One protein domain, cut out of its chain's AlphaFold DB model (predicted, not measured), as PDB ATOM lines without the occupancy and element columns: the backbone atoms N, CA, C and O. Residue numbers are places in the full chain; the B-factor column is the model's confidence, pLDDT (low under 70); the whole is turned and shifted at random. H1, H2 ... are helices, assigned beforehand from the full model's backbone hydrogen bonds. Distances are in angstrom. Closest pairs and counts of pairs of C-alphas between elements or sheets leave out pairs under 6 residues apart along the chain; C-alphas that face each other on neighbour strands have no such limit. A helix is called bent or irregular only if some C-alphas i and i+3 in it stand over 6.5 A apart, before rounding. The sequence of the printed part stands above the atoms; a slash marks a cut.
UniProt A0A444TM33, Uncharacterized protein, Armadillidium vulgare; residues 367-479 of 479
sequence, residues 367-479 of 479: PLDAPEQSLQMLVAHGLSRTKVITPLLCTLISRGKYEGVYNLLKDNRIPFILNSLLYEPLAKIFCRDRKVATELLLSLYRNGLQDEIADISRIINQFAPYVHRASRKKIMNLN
ATOM      1  N   PRO A 367       5.942 -29.411   2.081       89.56
ATOM      2  CA  PRO A 367       5.983 -28.366   1.064       89.56
ATOM      3  C   PRO A 367       4.921 -28.611  -0.018       89.56
ATOM      4  O   PRO A 367       5.151 -29.268  -1.033       89.56
ATOM      5  N   LEU A 368       3.735 -28.031   0.172       88.88
ATOM      6  CA  LEU A 368       2.606 -28.208  -0.752       88.88
ATOM      7  C   LEU A 368       2.779 -27.513  -2.113       88.88
ATOM      8  O   LEU A 368       1.931 -27.685  -2.983       88.88
ATOM      9  N   ASP A 369       3.814 -26.690  -2.290       88.00
ATOM     10  CA  ASP A 369       4.181 -26.114  -3.595       88.00
ATOM     11  C   ASP A 369       4.872 -27.139  -4.505       88.00
ATOM     12  O   ASP A 369       4.804 -27.030  -5.726       88.00
ATOM     13  N   ALA A 370       5.460 -28.186  -3.917       89.06
ATOM     14  CA  ALA A 370       6.080 -29.301  -4.619       89.06
ATOM     15  C   ALA A 370       5.448 -30.631  -4.156       89.06
ATOM     16  O   ALA A 370       6.043 -31.390  -3.383       89.06
ATOM     17  N   PRO A 371       4.215 -30.940  -4.596       89.62
ATOM     18  CA  PRO A 371       3.456 -32.071  -4.065       89.62
ATOM     19  C   PRO A 371       4.050 -33.433  -4.455       89.62
ATOM     20  O   PRO A 371       3.962 -34.374  -3.674       89.62
ATOM     21  N   GLU A 372       4.717 -33.537  -5.607       88.62
ATOM     22  CA  GLU A 372       5.429 -34.760  -6.004       88.62
ATOM     23  C   GLU A 372       6.648 -35.019  -5.102       88.62
ATOM     24  O   GLU A 372       6.856 -36.143  -4.650       88.62
ATOM     25  N   GLN A 373       7.398 -33.972  -4.736       91.25
ATOM     26  CA  GLN A 373       8.481 -34.094  -3.752       91.25
ATOM     27  C   GLN A 373       7.924 -34.526  -2.393       91.25
ATOM     28  O   GLN A 373       8.431 -35.466  -1.789       91.25
ATOM     29  N   SER A 374       6.823 -33.913  -1.947       92.25
ATOM     30  CA  SER A 374       6.133 -34.294  -0.707       92.25
ATOM     31  C   SER A 374       5.692 -35.765  -0.705       92.25
ATOM     32  O   SER A 374       5.859 -36.466   0.293       92.25
ATOM     33  N   LEU A 375       5.162 -36.257  -1.831       91.75
ATOM     34  CA  LEU A 375       4.790 -37.660  -2.003       91.75
ATOM     35  C   LEU A 375       6.015 -38.577  -1.896       91.75
ATOM     36  O   LEU A 375       5.974 -39.573  -1.176       91.75
ATOM     37  N   GLN A 376       7.109 -38.232  -2.577       92.19
ATOM     38  CA  GLN A 376       8.355 -39.000  -2.543       92.19
ATOM     39  C   GLN A 376       8.971 -39.035  -1.143       92.19
ATOM     40  O   GLN A 376       9.394 -40.102  -0.703       92.19
ATOM     41  N   MET A 377       8.952 -37.917  -0.410       93.62
ATOM     42  CA  MET A 377       9.416 -37.862   0.979       93.62
ATOM     43  C   MET A 377       8.635 -38.835   1.862       93.62
ATOM     44  O   MET A 377       9.238 -39.627   2.581       93.62
ATOM     45  N   LEU A 378       7.302 -38.840   1.785       93.19
ATOM     46  CA  LEU A 378       6.481 -39.748   2.591       93.19
ATOM     47  C   LEU A 378       6.690 -41.222   2.224       93.19
ATOM     48  O   LEU A 378       6.743 -42.076   3.111       93.19
ATOM     49  N   VAL A 379       6.858 -41.522   0.934       92.44
ATOM     50  CA  VAL A 379       7.164 -42.882   0.468       92.44
ATOM     51  C   VAL A 379       8.542 -43.340   0.950       92.44
ATOM     52  O   VAL A 379       8.675 -44.466   1.427       92.44
ATOM     53  N   ALA A 380       9.550 -42.464   0.910       92.75
ATOM     54  CA  ALA A 380      10.890 -42.754   1.420       92.75
ATOM     55  C   ALA A 380      10.905 -43.056   2.932       92.75
ATOM     56  O   ALA A 380      11.766 -43.795   3.400       92.75
ATOM     57  N   HIS A 381       9.925 -42.547   3.687       93.44
ATOM     58  CA  HIS A 381       9.761 -42.801   5.126       93.44
ATOM     59  C   HIS A 381       8.802 -43.972   5.431       93.44
ATOM     60  O   HIS A 381       8.296 -44.109   6.547       93.44
ATOM     61  N   GLY A 382       8.567 -44.849   4.450       89.25
ATOM     62  CA  GLY A 382       7.906 -46.144   4.643       89.25
ATOM     63  C   GLY A 382       6.388 -46.140   4.459       89.25
ATOM     64  O   GLY A 382       5.744 -47.165   4.689       89.25
ATOM     65  N   LEU A 383       5.788 -45.026   4.030       91.56
ATOM     66  CA  LEU A 383       4.362 -44.999   3.713       91.56
ATOM     67  C   LEU A 383       4.094 -45.512   2.297       91.56
ATOM     68  O   LEU A 383       4.791 -45.190   1.339       91.56
ATOM     69  N   SER A 384       3.011 -46.272   2.140       89.19
ATOM     70  CA  SER A 384       2.554 -46.657   0.806       89.19
ATOM     71  C   SER A 384       2.080 -45.429   0.031       89.19
ATOM     72  O   SER A 384       1.229 -44.676   0.516       89.19
ATOM     73  N   ARG A 385       2.526 -45.302  -1.224       87.88
ATOM     74  CA  ARG A 385       2.048 -44.277  -2.166       87.88
ATOM     75  C   ARG A 385       0.518 -44.231  -2.236       87.88
ATOM     76  O   ARG A 385      -0.067 -43.151  -2.231       87.88
ATOM     77  N   THR A 386      -0.135 -45.395  -2.213       84.12
ATOM     78  CA  THR A 386      -1.603 -45.515  -2.277       84.12
ATOM     79  C   THR A 386      -2.317 -44.929  -1.060       84.12
ATOM     80  O   THR A 386      -3.426 -44.423  -1.192       84.12
ATOM     81  N   LYS A 387      -1.687 -44.959   0.118       85.38
ATOM     82  CA  LYS A 387      -2.253 -44.396   1.352       85.38
ATOM     83  C   LYS A 387      -2.130 -42.875   1.406       85.38
ATOM     84  O   LYS A 387      -2.965 -42.222   2.017       85.38
ATOM     85  N   VAL A 388      -1.085 -42.325   0.790       89.56
ATOM     86  CA  VAL A 388      -0.702 -40.912   0.918       89.56
ATOM     87  C   VAL A 388      -1.331 -40.031  -0.158       89.56
ATOM     88  O   VAL A 388      -1.669 -38.878   0.115       89.56
ATOM     89  N   ILE A 389      -1.507 -40.566  -1.367       88.44
ATOM     90  CA  ILE A 389      -1.946 -39.785  -2.524       88.44
ATOM     91  C   ILE A 389      -3.294 -39.094  -2.298       88.44
ATOM     92  O   ILE A 389      -3.408 -37.889  -2.505       88.44
ATOM     93  N   THR A 390      -4.304 -39.816  -1.812       87.12
ATOM     94  CA  THR A 390      -5.650 -39.252  -1.648       87.12
ATOM     95  C   THR A 390      -5.725 -38.196  -0.541       87.12
ATOM     96  O   THR A 390      -6.287 -37.128  -0.793       87.12
ATOM     97  N   PRO A 391      -5.130 -38.405   0.650       89.56
ATOM     98  CA  PRO A 391      -5.016 -37.353   1.661       89.56
ATOM     99  C   PRO A 391      -4.280 -36.101   1.159       89.56
ATOM    100  O   PRO A 391      -4.729 -34.984   1.411       89.56
ATOM    101  N   LEU A 392      -3.189 -36.270   0.404       90.25
ATOM    102  CA  LEU A 392      -2.431 -35.151  -0.160       90.25
ATOM    103  C   LEU A 392      -3.263 -34.362  -1.181       90.25
ATOM    104  O   LEU A 392      -3.337 -33.135  -1.100       90.25
ATOM    105  N   LEU A 393      -3.960 -35.059  -2.084       89.38
ATOM    106  CA  LEU A 393      -4.902 -34.452  -3.028       89.38
ATOM    107  C   LEU A 393      -6.016 -33.694  -2.299       89.38
ATOM    108  O   LEU A 393      -6.289 -32.544  -2.631       89.38
ATOM    109  N   CYS A 394      -6.617 -34.298  -1.271       88.88
ATOM    110  CA  CYS A 394      -7.648 -33.666  -0.450       88.88
ATOM    111  C   CYS A 394      -7.165 -32.328   0.133       88.88
ATOM    112  O   CYS A 394      -7.879 -31.322   0.052       88.88
ATOM    113  N   THR A 395      -5.941 -32.279   0.664       90.62
ATOM    114  CA  THR A 395      -5.364 -31.044   1.214       90.62
ATOM    115  C   THR A 395      -5.044 -30.015   0.126       90.62
ATOM    116  O   THR A 395      -5.349 -28.837   0.313       90.62
ATOM    117  N   LEU A 396      -4.490 -30.423  -1.023       90.12
ATOM    118  CA  LEU A 396      -4.207 -29.516  -2.147       90.12
ATOM    119  C   LEU A 396      -5.486 -28.872  -2.697       90.12
ATOM    120  O   LEU A 396      -5.544 -27.653  -2.859       90.12
ATOM    121  N   ILE A 397      -6.527 -29.682  -2.907       89.00
ATOM    122  CA  ILE A 397      -7.856 -29.248  -3.355       89.00
ATOM    123  C   ILE A 397      -8.456 -28.272  -2.334       89.00
ATOM    124  O   ILE A 397      -8.896 -27.183  -2.695       89.00
ATOM    125  N   SER A 398      -8.402 -28.613  -1.044       88.31
ATOM    126  CA  SER A 398      -8.933 -27.763   0.032       88.31
ATOM    127  C   SER A 398      -8.206 -26.418   0.158       88.31
ATOM    128  O   SER A 398      -8.825 -25.425   0.539       88.31
ATOM    129  N   ARG A 399      -6.909 -26.370  -0.177       88.56
ATOM    130  CA  ARG A 399      -6.090 -25.144  -0.188       88.56
ATOM    131  C   ARG A 399      -6.092 -24.405  -1.532       88.56
ATOM    132  O   ARG A 399      -5.432 -23.377  -1.645       88.56
ATOM    133  N   GLY A 400      -6.817 -24.894  -2.539       88.12
ATOM    134  CA  GLY A 400      -6.914 -24.251  -3.852       88.12
ATOM    135  C   GLY A 400      -5.667 -24.384  -4.738       88.12
ATOM    136  O   GLY A 400      -5.535 -23.650  -5.712       88.12
ATOM    137  N   LYS A 401      -4.743 -25.303  -4.425       89.69
ATOM    138  CA  LYS A 401      -3.506 -25.525  -5.193       89.69
ATOM    139  C   LYS A 401      -3.743 -26.497  -6.357       89.69
ATOM    140  O   LYS A 401      -3.269 -27.630  -6.338       89.69
ATOM    141  N   TYR A 402      -4.510 -26.070  -7.359       87.50
ATOM    142  CA  TYR A 402      -4.980 -26.949  -8.444       87.50
ATOM    143  C   TYR A 402      -3.879 -27.386  -9.420       87.50
ATOM    144  O   TYR A 402      -3.861 -28.542  -9.823       87.50
ATOM    145  N   GLU A 403      -2.922 -26.509  -9.735       86.44
ATOM    146  CA  GLU A 403      -1.713 -26.838 -10.521       86.44
ATOM    147  C   GLU A 403      -0.997 -28.077  -9.957       86.44
ATOM    148  O   GLU A 403      -0.721 -29.045 -10.663       86.44
ATOM    149  N   GLY A 404      -0.794 -28.092  -8.635       85.00
ATOM    150  CA  GLY A 404      -0.182 -29.216  -7.932       85.00
ATOM    151  C   GLY A 404      -1.008 -30.503  -8.002       85.00
ATOM    152  O   GLY A 404      -0.438 -31.587  -8.090       85.00
ATOM    153  N   VAL A 405      -2.342 -30.391  -8.014       86.88
ATOM    154  CA  VAL A 405      -3.246 -31.536  -8.203       86.88
ATOM    155  C   VAL A 405      -3.067 -32.131  -9.596       86.88
ATOM    156  O   VAL A 405      -2.855 -33.334  -9.710       86.88
ATOM    157  N   TYR A 406      -3.103 -31.312 -10.650       85.00
ATOM    158  CA  TYR A 406      -2.952 -31.798 -12.024       85.00
ATOM    159  C   TYR A 406      -1.601 -32.476 -12.254       85.00
ATOM    160  O   TYR A 406      -1.558 -33.562 -12.835       85.00
ATOM    161  N   ASN A 407      -0.521 -31.879 -11.744       84.88
ATOM    162  CA  ASN A 407       0.819 -32.455 -11.834       84.88
ATOM    163  C   ASN A 407       0.890 -33.821 -11.145       84.88
ATOM    164  O   ASN A 407       1.397 -34.776 -11.725       84.88
ATOM    165  N   LEU A 408       0.311 -33.945  -9.949       85.38
ATOM    166  CA  LEU A 408       0.348 -35.197  -9.200       85.38
ATOM    167  C   LEU A 408      -0.499 -36.301  -9.855       85.38
ATOM    168  O   LEU A 408      -0.114 -37.468  -9.823       85.38
ATOM    169  N   LEU A 409      -1.623 -35.939 -10.482       83.31
ATOM    170  CA  LEU A 409      -2.502 -36.871 -11.198       83.31
ATOM    171  C   LEU A 409      -1.931 -37.359 -12.530       83.31
ATOM    172  O   LEU A 409      -2.306 -38.438 -12.977       83.31
ATOM    173  N   LYS A 410      -1.054 -36.585 -13.175       80.94
ATOM    174  CA  LYS A 410      -0.455 -36.957 -14.464       80.94
ATOM    175  C   LYS A 410       0.386 -38.230 -14.359       80.94
ATOM    176  O   LYS A 410       0.316 -39.084 -15.240       80.94
ATOM    177  N   ASP A 411       1.132 -38.351 -13.264       75.06
ATOM    178  CA  ASP A 411       2.144 -39.395 -13.085       75.06
ATOM    179  C   ASP A 411       1.707 -40.494 -12.098       75.06
ATOM    180  O   ASP A 411       2.383 -41.515 -11.953       75.06
ATOM    181  N   ASN A 412       0.558 -40.329 -11.428       74.75
ATOM    182  CA  ASN A 412       0.089 -41.263 -10.408       74.75
ATOM    183  C   ASN A 412      -1.373 -41.686 -10.615       74.75
ATOM    184  O   ASN A 412      -2.281 -40.861 -10.696       74.75
ATOM    185  N   ARG A 413      -1.615 -43.005 -10.601       70.38
ATOM    186  CA  ARG A 413      -2.971 -43.574 -10.565       70.38
ATOM    187  C   ARG A 413      -3.527 -43.535  -9.145       70.38
ATOM    188  O   ARG A 413      -2.841 -43.932  -8.201       70.38
ATOM    189  N   ILE A 414      -4.779 -43.104  -8.997       66.81
ATOM    190  CA  ILE A 414      -5.438 -43.043  -7.688       66.81
ATOM    191  C   ILE A 414      -6.093 -44.398  -7.376       66.81
ATOM    192  O   ILE A 414      -6.867 -44.896  -8.193       66.81
ATOM    193  N   PRO A 415      -5.841 -44.995  -6.199       61.31
ATOM    194  CA  PRO A 415      -6.565 -46.177  -5.751       61.31
ATOM    195  C   PRO A 415      -8.024 -45.842  -5.414       61.31
ATOM    196  O   PRO A 415      -8.300 -44.911  -4.658       61.31
ATOM    197  N   PHE A 416      -8.936 -46.684  -5.896       56.47
ATOM    198  CA  PHE A 416     -10.398 -46.571  -5.797       56.47
ATOM    199  C   PHE A 416     -10.966 -46.313  -4.378       56.47
ATOM    200  O   PHE A 416     -11.991 -45.664  -4.211       56.47
ATOM    201  N   ILE A 417     -10.288 -46.788  -3.328       51.56
ATOM    202  CA  ILE A 417     -10.867 -46.974  -1.982       51.56
ATOM    203  C   ILE A 417     -11.051 -45.661  -1.181       51.56
ATOM    204  O   ILE A 417     -11.807 -45.635  -0.214       51.56
ATOM    205  N   LEU A 418     -10.406 -44.549  -1.560       57.06
ATOM    206  CA  LEU A 418     -10.385 -43.307  -0.754       57.06
ATOM    207  C   LEU A 418     -11.183 -42.131  -1.361       57.06
ATOM    208  O   LEU A 418     -11.091 -41.006  -0.865       57.06
ATOM    209  N   ASN A 419     -11.995 -42.373  -2.397       64.31
ATOM    210  CA  ASN A 419     -12.744 -41.338  -3.133       64.31
ATOM    211  C   ASN A 419     -13.727 -40.528  -2.269       64.31
ATOM    212  O   ASN A 419     -13.955 -39.348  -2.542       64.31
ATOM    213  N   SER A 420     -14.240 -41.111  -1.180       70.00
ATOM    214  CA  SER A 420     -15.173 -40.436  -0.267       70.00
ATOM    215  C   SER A 420     -14.609 -39.160   0.363       70.00
ATOM    216  O   SER A 420     -15.352 -38.217   0.633       70.00
ATOM    217  N   LEU A 421     -13.289 -39.096   0.540       75.56
ATOM    218  CA  LEU A 421     -12.598 -37.946   1.122       75.56
ATOM    219  C   LEU A 421     -12.537 -36.746   0.178       75.56
ATOM    220  O   LEU A 421     -12.414 -35.611   0.631       75.56
ATOM    221  N   LEU A 422     -12.625 -36.986  -1.129       78.62
ATOM    222  CA  LEU A 422     -12.535 -35.935  -2.137       78.62
ATOM    223  C   LEU A 422     -13.882 -35.239  -2.364       78.62
ATOM    224  O   LEU A 422     -13.894 -34.101  -2.832       78.62
ATOM    225  N   TYR A 423     -15.009 -35.857  -1.989       78.62
ATOM    226  CA  TYR A 423     -16.339 -35.294  -2.241       78.62
ATOM    227  C   TYR A 423     -16.570 -33.956  -1.533       78.62
ATOM    228  O   TYR A 423     -17.040 -33.011  -2.158       78.62
ATOM    229  N   GLU A 424     -16.224 -33.812  -0.253       80.69
ATOM    230  CA  GLU A 424     -16.451 -32.539   0.443       80.69
ATOM    231  C   GLU A 424     -15.594 -31.383  -0.129       80.69
ATOM    232  O   GLU A 424     -16.163 -30.325  -0.432       80.69
ATOM    233  N   PRO A 425     -14.266 -31.537  -0.330       83.44
ATOM    234  CA  PRO A 425     -13.440 -30.521  -0.983       83.44
ATOM    235  C   PRO A 425     -13.939 -30.153  -2.386       83.44
ATOM    236  O   PRO A 425     -14.056 -28.971  -2.711       83.44
ATOM    237  N   LEU A 426     -14.294 -31.151  -3.200       81.12
ATOM    238  CA  LEU A 426     -14.798 -30.931  -4.555       81.12
ATOM    239  C   LEU A 426     -16.155 -30.215  -4.550       81.12
ATOM    240  O   LEU A 426     -16.365 -29.314  -5.358       81.12
ATOM    241  N   ALA A 427     -17.050 -30.534  -3.609       78.62
ATOM    242  CA  ALA A 427     -18.347 -29.871  -3.474       78.62
ATOM    243  C   ALA A 427     -18.169 -28.385  -3.140       78.62
ATOM    244  O   ALA A 427     -18.827 -27.520  -3.721       78.62
ATOM    245  N   LYS A 428     -17.241 -28.080  -2.224       81.56
ATOM    246  CA  LYS A 428     -16.899 -26.703  -1.847       81.56
ATOM    247  C   LYS A 428     -16.367 -25.908  -3.036       81.56
ATOM    248  O   LYS A 428     -16.748 -24.747  -3.192       81.56
ATOM    249  N   ILE A 429     -15.525 -26.513  -3.876       84.06
ATOM    250  CA  ILE A 429     -15.033 -25.865  -5.100       84.06
ATOM    251  C   ILE A 429     -16.162 -25.708  -6.103       84.06
ATOM    252  O   ILE A 429     -16.312 -24.622  -6.637       84.06
ATOM    253  N   PHE A 430     -17.010 -26.714  -6.303       79.12
ATOM    254  CA  PHE A 430     -18.139 -26.627  -7.229       79.12
ATOM    255  C   PHE A 430     -19.073 -25.449  -6.906       79.12
ATOM    256  O   PHE A 430     -19.556 -24.772  -7.810       79.12
ATOM    257  N   CYS A 431     -19.277 -25.148  -5.617       78.50
ATOM    258  CA  CYS A 431     -20.028 -23.969  -5.169       78.50
ATOM    259  C   CYS A 431     -19.297 -22.626  -5.362       78.50
ATOM    260  O   CYS A 431     -19.938 -21.573  -5.300       78.50
ATOM    261  N   ARG A 432     -17.969 -22.636  -5.509       81.69
ATOM    262  CA  ARG A 432     -17.133 -21.442  -5.712       81.69
ATOM    263  C   ARG A 432     -16.873 -21.178  -7.192       81.69
ATOM    264  O   ARG A 432     -17.111 -20.068  -7.646       81.69
ATOM    265  N   ASP A 433     -16.413 -22.196  -7.910       83.31
ATOM    266  CA  ASP A 433     -16.076 -22.182  -9.326       83.31
ATOM    267  C   ASP A 433     -16.438 -23.532  -9.967       83.31
ATOM    268  O   ASP A 433     -15.769 -24.559  -9.798       83.31
ATOM    269  N   ARG A 434     -17.531 -23.517 -10.733       78.81
ATOM    270  CA  ARG A 434     -18.058 -24.703 -11.408       78.81
ATOM    271  C   ARG A 434     -17.131 -25.200 -12.517       78.81
ATOM    272  O   ARG A 434     -17.090 -26.405 -12.764       78.81
ATOM    273  N   LYS A 435     -16.404 -24.302 -13.188       80.06
ATOM    274  CA  LYS A 435     -15.527 -24.663 -14.305       80.06
ATOM    275  C   LYS A 435     -14.320 -25.436 -13.780       80.06
ATOM    276  O   LYS A 435     -14.102 -26.566 -14.205       80.06
ATOM    277  N   VAL A 436     -13.644 -24.887 -12.770       82.44
ATOM    278  CA  VAL A 436     -12.489 -25.530 -12.119       82.44
ATOM    279  C   VAL A 436     -12.875 -26.871 -11.494       82.44
ATOM    280  O   VAL A 436     -12.170 -27.861 -11.669       82.44
ATOM    281  N   ALA A 437     -14.025 -26.945 -10.815       79.44
ATOM    282  CA  ALA A 437     -14.507 -28.210 -10.257       79.44
ATOM    283  C   ALA A 437     -14.735 -29.281 -11.335       79.44
ATOM    284  O   ALA A 437     -14.410 -30.447 -11.122       79.44
ATOM    285  N   THR A 438     -15.275 -28.891 -12.492       77.06
ATOM    286  CA  THR A 438     -15.533 -29.817 -13.604       77.06
ATOM    287  C   THR A 438     -14.222 -30.312 -14.223       77.06
ATOM    288  O   THR A 438     -14.079 -31.506 -14.467       77.06
ATOM    289  N   GLU A 439     -13.239 -29.430 -14.423       82.12
ATOM    290  CA  GLU A 439     -11.908 -29.793 -14.939       82.12
ATOM    291  C   GLU A 439     -11.141 -30.729 -13.988       82.12
ATOM    292  O   GLU A 439     -10.547 -31.721 -14.432       82.12
ATOM    293  N   LEU A 440     -11.216 -30.485 -12.676       82.62
ATOM    294  CA  LEU A 440     -10.652 -31.373 -11.656       82.62
ATOM    295  C   LEU A 440     -11.337 -32.742 -11.650       82.62
ATOM    296  O   LEU A 440     -10.653 -33.763 -11.652       82.62
ATOM    297  N   LEU A 441     -12.674 -32.782 -11.688       78.31
ATOM    298  CA  LEU A 441     -13.439 -34.032 -11.748       78.31
ATOM    299  C   LEU A 441     -13.077 -34.858 -12.986       78.31
ATOM    300  O   LEU A 441     -12.838 -36.057 -12.871       78.31
ATOM    301  N   LEU A 442     -12.969 -34.222 -14.157       78.06
ATOM    302  CA  LEU A 442     -12.541 -34.882 -15.393       78.06
ATOM    303  C   LEU A 442     -11.102 -35.413 -15.303       78.06
ATOM    304  O   LEU A 442     -10.795 -36.469 -15.856       78.06
ATOM    305  N   SER A 443     -10.219 -34.704 -14.602       79.81
ATOM    306  CA  SER A 443      -8.820 -35.116 -14.432       79.81
ATOM    307  C   SER A 443      -8.670 -36.275 -13.446       79.81
ATOM    308  O   SER A 443      -7.892 -37.194 -13.696       79.81
ATOM    309  N   LEU A 444      -9.452 -36.279 -12.364       77.88
ATOM    310  CA  LEU A 444      -9.560 -37.406 -11.433       77.88
ATOM    311  C   LEU A 444     -10.168 -38.635 -12.126       77.88
ATOM    312  O   LEU A 444      -9.669 -39.749 -11.977       77.88
ATOM    313  N   TYR A 445     -11.194 -38.419 -12.952       73.06
ATOM    314  CA  TYR A 445     -11.842 -39.451 -13.757       73.06
ATOM    315  C   TYR A 445     -10.866 -40.174 -14.690       73.06
ATOM    316  O   TYR A 445     -10.802 -41.404 -14.699       73.06
ATOM    317  N   ARG A 446     -10.051 -39.417 -15.431       73.38
ATOM    318  CA  ARG A 446      -9.057 -39.973 -16.362       73.38
ATOM    319  C   ARG A 446      -7.972 -40.814 -15.677       73.38
ATOM    320  O   ARG A 446      -7.410 -41.681 -16.335       73.38
ATOM    321  N   ASN A 447      -7.705 -40.593 -14.386       71.06
ATOM    322  CA  ASN A 447      -6.563 -41.171 -13.664       71.06
ATOM    323  C   ASN A 447      -6.927 -42.209 -12.580       71.06
ATOM    324  O   ASN A 447      -6.069 -42.574 -11.772       71.06
ATOM    325  N   GLY A 448      -8.163 -42.727 -12.558       60.12
ATOM    326  CA  GLY A 448      -8.512 -43.848 -11.667       60.12
ATOM    327  C   GLY A 448      -9.979 -43.991 -11.260       60.12
ATOM    328  O   GLY A 448     -10.318 -44.968 -10.605       60.12
ATOM    329  N   LEU A 449     -10.866 -43.068 -11.643       58.41
ATOM    330  CA  LEU A 449     -12.294 -43.114 -11.274       58.41
ATOM    331  C   LEU A 449     -13.180 -43.884 -12.279       58.41
ATOM    332  O   LEU A 449     -14.403 -43.770 -12.240       58.41
ATOM    333  N   GLN A 450     -12.579 -44.645 -13.200       53.00
ATOM    334  CA  GLN A 450     -13.293 -45.301 -14.305       53.00
ATOM    335  C   GLN A 450     -14.236 -46.436 -13.858       53.00
ATOM    336  O   GLN A 450     -15.207 -46.715 -14.552       53.00
ATOM    337  N   ASP A 451     -14.036 -47.038 -12.684       49.88
ATOM    338  CA  ASP A 451     -14.856 -48.185 -12.253       49.88
ATOM    339  C   ASP A 451     -16.215 -47.787 -11.622       49.88
ATOM    340  O   ASP A 451     -17.054 -48.645 -11.360       49.88
ATOM    341  N   GLU A 452     -16.491 -46.487 -11.444       46.81
ATOM    342  CA  GLU A 452     -17.767 -45.938 -10.928       46.81
ATOM    343  C   GLU A 452     -18.667 -45.321 -12.031       46.81
ATOM    344  O   GLU A 452     -19.600 -44.570 -11.748       46.81
ATOM    345  N   ILE A 453     -18.429 -45.630 -13.314       42.72
ATOM    346  CA  ILE A 453     -19.127 -45.007 -14.467       42.72
ATOM    347  C   ILE A 453     -20.640 -45.276 -14.530       42.72
ATOM    348  O   ILE A 453     -21.354 -44.540 -15.210       42.72
ATOM    349  N   ALA A 454     -21.187 -46.222 -13.764       44.50
ATOM    350  CA  ALA A 454     -22.645 -46.297 -13.611       44.50
ATOM    351  C   ALA A 454     -23.239 -45.046 -12.924       44.50
ATOM    352  O   ALA A 454     -24.446 -44.828 -12.977       44.50
ATOM    353  N   ASP A 455     -22.405 -44.203 -12.308       47.88
ATOM    354  CA  ASP A 455     -22.840 -43.334 -11.235       47.88
ATOM    355  C   ASP A 455     -22.260 -41.914 -11.287       47.88
ATOM    356  O   ASP A 455     -22.282 -41.244 -10.271       47.88
ATOM    357  N   ILE A 456     -21.849 -41.340 -12.429       47.72
ATOM    358  CA  ILE A 456     -21.611 -39.871 -12.481       47.72
ATOM    359  C   ILE A 456     -22.873 -39.117 -12.026       47.72
ATOM    360  O   ILE A 456     -22.785 -38.160 -11.260       47.72
ATOM    361  N   SER A 457     -24.061 -39.594 -12.410       46.59
ATOM    362  CA  SER A 457     -25.336 -39.083 -11.901       46.59
ATOM    363  C   SER A 457     -25.515 -39.319 -10.399       46.59
ATOM    364  O   SER A 457     -26.021 -38.432  -9.725       46.59
ATOM    365  N   ARG A 458     -25.074 -40.450  -9.831       52.66
ATOM    366  CA  ARG A 458     -25.144 -40.700  -8.378       52.66
ATOM    367  C   ARG A 458     -24.068 -39.966  -7.597       52.66
ATOM    368  O   ARG A 458     -24.368 -39.542  -6.500       52.66
ATOM    369  N   ILE A 459     -22.884 -39.747  -8.149       53.03
ATOM    370  CA  ILE A 459     -21.832 -38.885  -7.621       53.03
ATOM    371  C   ILE A 459     -22.378 -37.459  -7.599       53.03
ATOM    372  O   ILE A 459     -22.401 -36.853  -6.539       53.03
ATOM    373  N   ILE A 460     -22.942 -36.947  -8.702       55.81
ATOM    374  CA  ILE A 460     -23.636 -35.645  -8.744       55.81
ATOM    375  C   ILE A 460     -24.802 -35.593  -7.734       55.81
ATOM    376  O   ILE A 460     -24.953 -34.597  -7.024       55.81
ATOM    377  N   ASN A 461     -25.589 -36.664  -7.595       57.34
ATOM    378  CA  ASN A 461     -26.678 -36.749  -6.614       57.34
ATOM    379  C   ASN A 461     -26.174 -36.896  -5.161       57.34
ATOM    380  O   ASN A 461     -26.826 -36.410  -4.244       57.34
ATOM    381  N   GLN A 462     -25.010 -37.506  -4.929       57.22
ATOM    382  CA  GLN A 462     -24.308 -37.576  -3.642       57.22
ATOM    383  C   GLN A 462     -23.628 -36.244  -3.318       57.22
ATOM    384  O   GLN A 462     -23.543 -35.879  -2.150       57.22
ATOM    385  N   PHE A 463     -23.210 -35.486  -4.335       57.56
ATOM    386  CA  PHE A 463     -22.718 -34.115  -4.242       57.56
ATOM    387  C   PHE A 463     -23.841 -33.140  -3.872       57.56
ATOM    388  O   PHE A 463     -23.586 -32.184  -3.139       57.56
ATOM    389  N   ALA A 464     -25.078 -33.371  -4.326       60.12
ATOM    390  CA  ALA A 464     -26.205 -32.459  -4.120       60.12
ATOM    391  C   ALA A 464     -26.447 -32.076  -2.635       60.12
ATOM    392  O   ALA A 464     -26.553 -30.879  -2.356       60.12
ATOM    393  N   PRO A 465     -26.433 -33.000  -1.648       60.00
ATOM    394  CA  PRO A 465     -26.482 -32.662  -0.221       60.00
ATOM    395  C   PRO A 465     -25.354 -31.732   0.255       60.00
ATOM    396  O   PRO A 465     -25.596 -30.815   1.046       60.00
ATOM    397  N   TYR A 466     -24.121 -31.941  -0.215       57.66
ATOM    398  CA  TYR A 466     -22.960 -31.132   0.177       57.66
ATOM    399  C   TYR A 466     -22.984 -29.754  -0.485       57.66
ATOM    400  O   TYR A 466     -22.702 -28.757   0.179       57.66
ATOM    401  N   VAL A 467     -23.410 -29.679  -1.749       59.53
ATOM    402  CA  VAL A 467     -23.660 -28.422  -2.471       59.53
ATOM    403  C   VAL A 467     -24.763 -27.617  -1.775       59.53
ATOM    404  O   VAL A 467     -24.596 -26.416  -1.551       59.53
ATOM    405  N   HIS A 468     -25.847 -28.264  -1.330       59.44
ATOM    406  CA  HIS A 468     -26.912 -27.627  -0.547       59.44
ATOM    407  C   HIS A 468     -26.442 -27.144   0.840       59.44
ATOM    408  O   HIS A 468     -26.832 -26.059   1.275       59.44
ATOM    409  N   ARG A 469     -25.571 -27.884   1.543       59.97
ATOM    410  CA  ARG A 469     -24.977 -27.425   2.820       59.97
ATOM    411  C   ARG A 469     -24.000 -26.261   2.636       59.97
ATOM    412  O   ARG A 469     -24.035 -25.309   3.416       59.97
ATOM    413  N   ALA A 470     -23.134 -26.325   1.626       55.53
ATOM    414  CA  ALA A 470     -22.142 -25.288   1.349       55.53
ATOM    415  C   ALA A 470     -22.799 -23.970   0.899       55.53
ATOM    416  O   ALA A 470     -22.392 -22.896   1.342       55.53
ATOM    417  N   SER A 471     -23.862 -24.047   0.092       57.69
ATOM    418  CA  SER A 471     -24.664 -22.882  -0.306       57.69
ATOM    419  C   SER A 471     -25.439 -22.260   0.865       57.69
ATOM    420  O   SER A 471     -25.430 -21.038   0.997       57.69
ATOM    421  N   ARG A 472     -26.011 -23.055   1.788       56.91
ATOM    422  CA  ARG A 472     -26.658 -22.529   3.014       56.91
ATOM    423  C   ARG A 472     -25.695 -21.787   3.949       56.91
ATOM    424  O   ARG A 472     -26.051 -20.725   4.449       56.91
ATOM    425  N   LYS A 473     -24.467 -22.286   4.152       52.91
ATOM    426  CA  LYS A 473     -23.440 -21.573   4.947       52.91
ATOM    427  C   LYS A 473     -23.032 -20.233   4.325       52.91
ATOM    428  O   LYS A 473     -22.729 -19.298   5.054       52.91
ATOM    429  N   LYS A 474     -23.048 -20.120   2.992       46.72
ATOM    430  CA  LYS A 474     -22.759 -18.861   2.287       46.72
ATOM    431  C   LYS A 474     -23.856 -17.814   2.522       46.72
ATOM    432  O   LYS A 474     -23.530 -16.650   2.682       46.72
ATOM    433  N   ILE A 475     -25.120 -18.240   2.596       47.16
ATOM    434  CA  ILE A 475     -26.273 -17.365   2.880       47.16
ATOM    435  C   ILE A 475     -26.268 -16.888   4.342       47.16
ATOM    436  O   ILE A 475     -26.572 -15.731   4.595       47.16
ATOM    437  N   MET A 476     -25.870 -17.733   5.301       42.22
ATOM    438  CA  MET A 476     -25.780 -17.337   6.716       42.22
ATOM    439  C   MET A 476     -24.612 -16.396   7.048       42.22
ATOM    440  O   MET A 476     -24.719 -15.666   8.019       42.22
ATOM    441  N   ASN A 477     -23.524 -16.393   6.270       42.12
ATOM    442  CA  ASN A 477     -22.385 -15.480   6.472       42.12
ATOM    443  C   ASN A 477     -22.525 -14.143   5.709       42.12
ATOM    444  O   ASN A 477     -21.587 -13.348   5.698       42.12
ATOM    445  N   LEU A 478     -23.639 -13.941   4.998       41.62
ATOM    446  CA  LEU A 478     -23.969 -12.717   4.253       41.62
ATOM    447  C   LEU A 478     -25.096 -11.900   4.917       41.62
ATOM    448  O   LEU A 478     -25.445 -10.842   4.398       41.62
ATOM    449  N   ASN A 479     -25.622 -12.383   6.045       33.78
ATOM    450  CA  ASN A 479     -26.442 -11.634   7.000       33.78
ATOM    451  C   ASN A 479     -25.596 -11.345   8.240       33.78
ATOM    452  O   ASN A 479     -25.896 -10.335   8.911       33.78
TER     453      ASN A 479
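AT A GLANCE: This is residues 367 to 479 of the 479 residues of an uncharacterized protein of Armadillidium vulgare (UniProt A0A444TM33). Two helical hairpins, H2 with H3 and H4 with H5, lie side by side as a four-helix bundle; H1 packs on H2 and H3 at one side, and the long, kinked H6 packs on H4 at the other. The bundle is up and down, each helix running against the one before. The printed part has 113 residues with six named helices, H1 to H6 in order, and no named strand: all helix. It is compact, with a radius of gyration of the C-alphas of 14.8 A and spans of 48 by 35 by 22 A.

IN THESE COORDINATES: H1, residues 371 to 380, begins at C-alpha (3.456, -32.071, -4.065). H2 is residues 385 to 398, 20.0 A long; H3, 402 to 411; H4, 420 to 430; H5, 434 to 446, 18.4 A. H6, residues 450 to 476, 37.1 A, ends at C-alpha (-25.780, -17.337, 6.716). H6 is irregular, with C-alphas 451 and 454 8.1 A apart, and has a kink of 68 degrees near residue 457; H2 and H4 are only just irregular, with C-alphas 387 and 390 6.9 A and 421 and 424 6.7 A apart.

HOW THE PARTS SIT: H2 touches H4, closest C-alphas Ser 398 and Pro 425, 5.4 A, at a shallow tilt of 23 degrees, the same way. H3 touches H5, through residues 440 to 444 of H5 alone, closest C-alphas Leu 409 and Leu 444, 7.1 A. H1 touches H2, closest C-alphas Val 379 and Arg 385, 5.9 A. H6 touches H4 with residues 463 to 470 alone, closest C-alphas Ala 427 and Val 467, 5.6 A, at a steep tilt of 55 degrees. H1 and H6 are apart. O i to N i+4 pairs are within hydrogen-bond range throughout H1 and H5, and in 8 of 10 in H2, 5 of 6 in H3, 5 of 7 in H4 and 16 of 23 in H6.

THE WHOLE: The farthest C-alphas, Ala 380 and Asn 479, are 48.9 A apart. The printed part has no cut and no long link. Residues 414 to 419 and 448 to 479 have pLDDT under 70.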